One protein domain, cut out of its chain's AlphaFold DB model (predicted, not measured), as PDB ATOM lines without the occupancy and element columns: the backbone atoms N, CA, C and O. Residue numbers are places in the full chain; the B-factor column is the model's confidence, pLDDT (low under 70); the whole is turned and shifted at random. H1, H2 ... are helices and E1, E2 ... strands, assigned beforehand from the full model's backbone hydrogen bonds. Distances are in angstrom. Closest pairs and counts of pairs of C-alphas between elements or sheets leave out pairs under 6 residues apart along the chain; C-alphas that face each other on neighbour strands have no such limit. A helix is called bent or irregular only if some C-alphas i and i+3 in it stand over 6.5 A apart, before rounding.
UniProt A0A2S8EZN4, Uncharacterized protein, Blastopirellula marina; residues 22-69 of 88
ATOM      1  N   VAL A  22     228.415 208.685 131.653       96.81
ATOM      2  CA  VAL A  22     227.431 208.643 130.567       96.81
ATOM      3  C   VAL A  22     226.804 210.029 130.392       96.81
ATOM      4  O   VAL A  22     226.233 210.558 131.350       96.81
ATOM      5  N   PRO A  23     226.900 210.650 129.203       96.12
ATOM      6  CA  PRO A  23     226.286 211.947 128.965       96.12
ATOM      7  C   PRO A  23     224.759 211.831 128.952       96.12
ATOM      8  O   PRO A  23     224.186 210.981 128.272       96.12
ATOM      9  N   VAL A  24     224.088 212.738 129.665       96.19
ATOM     10  CA  VAL A  24     222.625 212.818 129.641       96.19
ATOM     11  C   VAL A  24     222.180 213.478 128.342       96.19
ATOM     12  O   VAL A  24     222.344 214.680 128.152       96.19
ATOM     13  N   THR A  25     221.631 212.670 127.442       96.00
ATOM     14  CA  THR A  25     221.109 213.085 126.135       96.00
ATOM     15  C   THR A  25     219.670 212.613 125.972       96.00
ATOM     16  O   THR A  25     219.222 211.736 126.707       96.00
ATOM     17  N   GLU A  26     218.948 213.146 124.984       94.50
ATOM     18  CA  GLU A  26     217.570 212.722 124.683       94.50
ATOM     19  C   GLU A  26     217.439 211.206 124.466       94.50
ATOM     20  O   GLU A  26     216.401 210.637 124.780       94.50
ATOM     21  N   ALA A  27     218.506 210.539 124.011       93.69
ATOM     22  CA  ALA A  27     218.530 209.097 123.792       93.69
ATOM     23  C   ALA A  27     218.407 208.262 125.080       93.69
ATOM     24  O   ALA A  27     218.021 207.100 125.001       93.69
ATOM     25  N   ILE A  28     218.722 208.831 126.252       97.25
ATOM     26  CA  ILE A  28     218.596 208.148 127.552       97.25
ATOM     27  C   ILE A  28     217.475 208.725 128.422       97.25
ATOM     28  O   ILE A  28     217.366 208.399 129.607       97.25
ATOM     29  N   LEU A  29     216.672 209.631 127.865       97.31
ATOM     30  CA  LEU A  29     215.553 210.246 128.557       97.31
ATOM     31  C   LEU A  29     214.241 209.607 128.111       97.31
ATOM     32  O   LEU A  29     214.037 209.316 126.936       97.31
ATOM     33  N   ARG A  30     213.309 209.461 129.052       96.44
ATOM     34  CA  ARG A  30     211.935 209.030 128.780       96.44
ATOM     35  C   ARG A  30     210.925 209.982 129.417       96.44
ATOM     36  O   ARG A  30     211.155 210.439 130.538       96.44
ATOM     37  N   PRO A  31     209.803 210.282 128.749       95.50
ATOM     38  CA  PRO A  31     208.751 211.086 129.349       95.50
ATOM     39  C   PRO A  31     208.017 210.289 130.434       95.50
ATOM     40  O   PRO A  31     207.658 209.125 130.243       95.50
ATOM     41  N   ASN A  32     207.763 210.933 131.566       94.94
ATOM     42  CA  ASN A  32     206.921 210.416 132.634       94.94
ATOM     43  C   ASN A  32     205.457 210.862 132.438       94.94
ATOM     44  O   ASN A  32     205.193 211.858 131.757       94.94
ATOM     45  N   PRO A  33     204.479 210.179 133.067       94.38
ATOM     46  CA  PRO A  33     203.058 210.528 132.946       94.38
ATOM     47  C   PRO A  33     202.688 211.937 133.435       94.38
ATOM     48  O   PRO A  33     201.668 212.480 133.022       94.38
ATOM     49  N   ASP A  34     203.498 212.527 134.313       94.38
ATOM     50  CA  ASP A  34     203.320 213.884 134.844       94.38
ATOM     51  C   ASP A  34     203.927 214.977 133.943       94.38
ATOM     52  O   ASP A  34     203.893 216.157 134.291       94.38
ATOM     53  N   GLY A  35     204.479 214.597 132.785       91.12
ATOM     54  CA  GLY A  35     205.138 215.503 131.846       91.12
ATOM     55  C   GLY A  35     206.594 215.829 132.191       91.12
ATOM     56  O   GLY A  35     207.224 216.590 131.457       91.12
ATOM     57  N   SER A  36     207.153 215.266 133.269       95.00
ATOM     58  CA  SER A  36     208.590 215.354 133.560       95.00
ATOM     59  C   SER A  36     209.408 214.399 132.680       95.00
ATOM     60  O   SER A  36     208.875 213.450 132.106       95.00
ATOM     61  N   MET A  37     210.722 214.630 132.582       96.25
ATOM     62  CA  MET A  37     211.648 213.680 131.956       96.25
ATOM     63  C   MET A  37     212.321 212.835 133.036       96.25
ATOM     64  O   MET A  37     212.909 213.366 133.978       96.25
ATOM     65  N   GLY A  38     212.240 211.517 132.891       96.38
ATOM     66  CA  GLY A  38     212.990 210.546 133.677       96.38
ATOM     67  C   GLY A  38     214.173 209.982 132.894       96.38
ATOM     68  O   GLY A  38     214.251 210.120 131.675       96.38
ATOM     69  N   ILE A  39     215.073 209.301 133.600       97.56
ATOM     70  CA  ILE A  39     216.102 208.474 132.965       97.56
ATOM     71  C   ILE A  39     215.469 207.157 132.519       97.56
ATOM     72  O   ILE A  39     214.757 206.502 133.289       97.56
ATOM     73  N   ASP A  40     215.742 206.772 131.281       97.38
ATOM     74  CA  ASP A  40     215.550 205.409 130.826       97.38
ATOM     75  C   ASP A  40     216.755 204.570 131.271       97.38
ATOM     76  O   ASP A  40     217.855 204.693 130.734       97.38
ATOM     77  N   SER A  41     216.565 203.750 132.308       96.69
ATOM     78  CA  SER A  41     217.642 202.943 132.891       96.69
ATOM     79  C   SER A  41     218.207 201.900 131.925       96.69
ATOM     80  O   SER A  41     219.381 201.555 132.039       96.69
ATOM     81  N   GLU A  42     217.393 201.390 130.998       97.56
ATOM     82  CA  GLU A  42     217.842 200.413 130.005       97.56
ATOM     83  C   GLU A  42     218.724 201.104 128.963       97.56
ATOM     84  O   GLU A  42     219.842 200.654 128.708       97.56
ATOM     85  N   ALA A  43     218.281 202.258 128.453       97.44
ATOM     86  CA  ALA A  43     219.074 203.062 127.525       97.44
ATOM     87  C   ALA A  43     220.369 203.594 128.167       97.44
ATOM     88  O   ALA A  43     221.426 203.565 127.537       97.44
ATOM     89  N   LEU A  44     220.316 204.023 129.437       98.06
ATOM     90  CA  LEU A  44     221.497 204.427 130.205       98.06
ATOM     91  C   LEU A  44     222.519 203.287 130.292       98.06
ATOM     92  O   LEU A  44     223.702 203.512 130.050       98.06
ATOM     93  N   MET A  45     222.072 202.076 130.643       97.81
ATOM     94  CA  MET A  45     222.959 200.918 130.773       97.81
ATOM     95  C   MET A  45     223.535 200.491 129.419       97.81
ATOM     96  O   MET A  45     224.717 200.174 129.328       97.81
ATOM     97  N   ALA A  46     222.732 200.524 128.355       97.50
ATOM     98  CA  ALA A  46     223.210 200.227 127.010       97.50
ATOM     99  C   ALA A  46     224.309 201.209 126.568       97.50
ATOM    100  O   ALA A  46     225.348 200.787 126.059       97.50
ATOM    101  N   GLU A  47     224.121 202.508 126.817       97.56
ATOM    102  CA  GLU A  47     225.132 203.522 126.503       97.56
ATOM    103  C   GLU A  47     226.381 203.382 127.387       97.56
ATOM    104  O   GLU A  47     227.502 203.533 126.902       97.56
ATOM    105  N   ALA A  48     226.206 203.031 128.663       97.25
ATOM    106  CA  ALA A  48     227.304 202.724 129.573       97.25
ATOM    107  C   ALA A  48     228.180 201.577 129.038       97.25
ATOM    108  O   ALA A  48     229.398 201.722 128.941       97.25
ATOM    109  N   LEU A  49     227.564 200.467 128.622       97.00
ATOM    110  CA  LEU A  49     228.271 199.323 128.037       97.00
ATOM    111  C   LEU A  49     228.997 199.711 126.745       97.00
ATOM    112  O   LEU A  49     230.173 199.395 126.588       97.00
ATOM    113  N   ARG A  50     228.337 200.476 125.866       96.75
ATOM    114  CA  ARG A  50     228.941 200.971 124.622       96.75
ATOM    115  C   ARG A  50     230.172 201.847 124.880       96.75
ATOM    116  O   ARG A  50     231.141 201.775 124.131       96.75
ATOM    117  N   ILE A  51     230.138 202.700 125.907       96.56
ATOM    118  CA  ILE A  51     231.300 203.501 126.319       96.56
ATOM    119  C   ILE A  51     232.400 202.594 126.879       96.56
ATOM    120  O   ILE A  51     233.562 202.800 126.549       96.56
ATOM    121  N   GLY A  52     232.041 201.585 127.678       96.88
ATOM    122  CA  GLY A  52     232.974 200.619 128.268       96.88
ATOM    123  C   GLY A  52     233.786 199.805 127.251       96.88
ATOM    124  O   GLY A  52     234.901 199.393 127.560       96.88
ATOM    125  N   GLU A  53     233.260 199.610 126.039       96.56
ATOM    126  CA  GLU A  53     233.956 198.953 124.920       96.56
ATOM    127  C   GLU A  53     235.034 199.838 124.258       96.56
ATOM    128  O   GLU A  53     235.836 199.349 123.457       96.56
ATOM    129  N   ASP A  54     235.077 201.141 124.561       96.44
ATOM    130  CA  ASP A  54     236.085 202.049 124.015       96.44
ATOM    131  C   ASP A  54     237.469 201.758 124.617       96.44
ATOM    132  O   ASP A  54     237.660 201.764 125.830       96.44
ATOM    133  N   SER A  55     238.472 201.581 123.754       94.25
ATOM    134  CA  SER A  55     239.867 201.309 124.143       94.25
ATOM    135  C   SER A  55     240.524 202.365 125.046       94.25
ATOM    136  O   SER A  55     241.605 202.121 125.573       94.25
ATOM    137  N   ARG A  56     239.919 203.551 125.191       94.69
ATOM    138  CA  ARG A  56     240.394 204.621 126.081       94.69
ATOM    139  C   ARG A  56     239.891 204.471 127.515       94.69
ATOM    140  O   ARG A  56     240.343 205.224 128.370       94.69
ATOM    141  N   VAL A  57     238.939 203.574 127.775       96.75
ATOM    142  CA  VAL A  57     238.478 203.297 129.138       96.75
ATOM    143  C   VAL A  57     239.591 202.592 129.899       96.75
ATOM    144  O   VAL A  57     240.088 201.543 129.493       96.75
ATOM    145  N   GLU A  58     239.992 203.195 131.012       96.25
ATOM    146  CA  GLU A  58     241.051 202.676 131.868       96.25
ATOM    147  C   GLU A  58     240.470 201.671 132.865       96.25
ATOM    148  O   GLU A  58     240.068 202.030 133.972       96.25
ATOM    149  N   TRP A  59     240.429 200.406 132.457       97.31
ATOM    150  CA  TRP A  59     240.077 199.294 133.335       97.31
ATOM    151  C   TRP A  59     241.191 199.025 134.351       97.31
ATOM    152  O   TRP A  59     242.375 199.018 134.003       97.31
ATOM    153  N   GLN A  60     240.816 198.797 135.608       97.56
ATOM    154  CA  GLN A  60     241.732 198.435 136.684       97.56
ATOM    155  C   GLN A  60     241.438 197.019 137.162       97.56
ATOM    156  O   GLN A  60     240.291 196.645 137.390       97.56
ATOM    157  N   VAL A  61     242.492 196.218 137.331       97.56
ATOM    158  CA  VAL A  61     242.355 194.858 137.859       97.56
ATOM    159  C   VAL A  61     242.057 194.926 139.351       97.56
ATOM    160  O   VAL A  61     242.897 195.359 140.139       97.56
ATOM    161  N   GLU A  62     240.894 194.422 139.745       97.19
ATOM    162  CA  GLU A  62     240.498 194.306 141.146       97.19
ATOM    163  C   GLU A  62     240.998 192.985 141.744       97.19
ATOM    164  O   GLU A  62     241.509 192.936 142.863       97.19
ATOM    165  N   THR A  63     240.855 191.877 141.009       97.62
ATOM    166  CA  THR A  63     241.240 190.540 141.482       97.62
ATOM    167  C   THR A  63     241.561 189.606 140.318       97.62
ATOM    168  O   THR A  63     240.945 189.667 139.256       97.62
ATOM    169  N   ILE A  64     242.505 188.686 140.541       97.50
ATOM    170  CA  ILE A  64     242.802 187.575 139.632       97.50
ATOM    171  C   ILE A  64     242.611 186.260 140.388       97.50
ATOM    172  O   ILE A  64     243.340 185.980 141.341       97.50
ATOM    173  N   SER A  65     241.679 185.423 139.937       97.12
ATOM    174  CA  SER A  65     241.460 184.076 140.473       97.12
ATOM    175  C   SER A  65     241.908 183.002 139.477       97.12
ATOM    176  O   SER A  65     241.969 183.219 138.263       97.12
ATOM    177  N   THR A  66     242.262 181.822 139.993       97.25
ATOM    178  CA  THR A  66     242.457 180.618 139.173       97.25
ATOM    179  C   THR A  66     241.274 179.695 139.389       97.25
ATOM    180  O   THR A  66     240.963 179.340 140.523       97.25
ATOM    181  N   GLU A  67     240.649 179.267 138.300       96.75
ATOM    182  CA  GLU A  67     239.466 178.411 138.319       96.75
ATOM    183  C   GLU A  67     239.631 177.233 137.351       96.75
ATOM    184  O   GLU A  67     240.414 177.318 136.397       96.75
ATOM    185  N   PRO A  68     238.870 176.137 137.521       95.50
ATOM    186  CA  PRO A  68     238.739 175.128 136.479       95.50
ATOM    187  C   PRO A  68     238.265 175.761 135.166       95.50
ATOM    188  O   PRO A  68     237.338 176.572 135.143       95.50
ATOM    189  N   HIS A  69     238.877 175.380 134.046       95.56
ATOM    190  CA  HIS A  69     238.372 175.801 132.743       95.56
ATOM    191  C   HIS A  69     237.004 175.131 132.481       95.56
ATOM    192  O   HIS A  69     236.894 173.918 132.691       95.56
TER     193      HIS A  69
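AT A GLANCE: This is residues 22 to 69 of the 88 residues of an uncharacterized protein of Blastopirellula marina (UniProt A0A2S8EZN4). A small hairpin of two short strands, E1 and E2, makes one end of a long, thin shape; the helix H1 leads away from it, and from the last residue of H1 onward residues 52 to 69, with the strand E3, stick out as a long bare arm. Residues 22 to 28 come before the hairpin and lead into E1, and the small body without the arm, 30 residues, spans 31 by 14 by 9 A. The printed part has 48 residues, with one named helix and three named strands in the order E1, E2, H1, E3. The sheet is E1 - E2, antiparallel, and the class is mixed, helices and strands. The whole is extended, with a radius of gyration of the C-alphas of 16.7 A and spans of 52 by 25 by 16 A, the arm making much of the length.

IN THESE COORDINATES: E1 is residues 29 to 31, beginning at C-alpha 29 at (215.553, 210.246, 128.557). E2 is residues 37 to 39. H1 is residues 41 to 52, 16.2 A from first to last C-alpha, beginning at C-alpha 41 at (217.642, 202.943, 132.891). E3 is residues 60 to 68, the longest strand with 9 residues and 23.5 A from first to last C-alpha, ending at C-alpha 68 at (238.739, 175.128, 136.479).

HOW THE PARTS SIT: E1 and E2 are antiparallel neighbours and form a hairpin, with 135 degrees between their directions. The C-alphas of Pro 31 and Met 37 face each other at 4.7 A, and those of Leu 29 and Ile 39 at 4.8 A. N 30 and O 38 are 2.9 A apart and N 38 and O 30 are 2.8 A apart, both within hydrogen-bond range. A tight link of 5 residues joins E1 to E2, and a tight link of 1 residue joins E2 to H1. E1 and H1 are near each other, with 5 pairs of C-alphas within 10 A. In H1 every O i to N i+4 pair is within hydrogen-bond range, and the helix is not bent. E3 pairs with no named strand and bends by 51 degrees at residue 63. E3 is apart from E1, from E2 and from H1.

THE WHOLE: The outline is a rod, and the two C-alphas farthest apart, those of Gly 35 and Pro 68, are 52.7 A from each other. The C-alphas of Val 22 and His 69, the first and last printed, are 34.7 A apart. Residues 52 to 69, of which 60 to 68 belong to E3, stand free. The link from H1 to E3, 7 residues, is short, and no link is long. The printed part has no cut; it begins at residue 22 and ends at residue 69 of a chain of 88 residues. The mean pLDDT of the printed part is 96.4, and no printed residue is under 70.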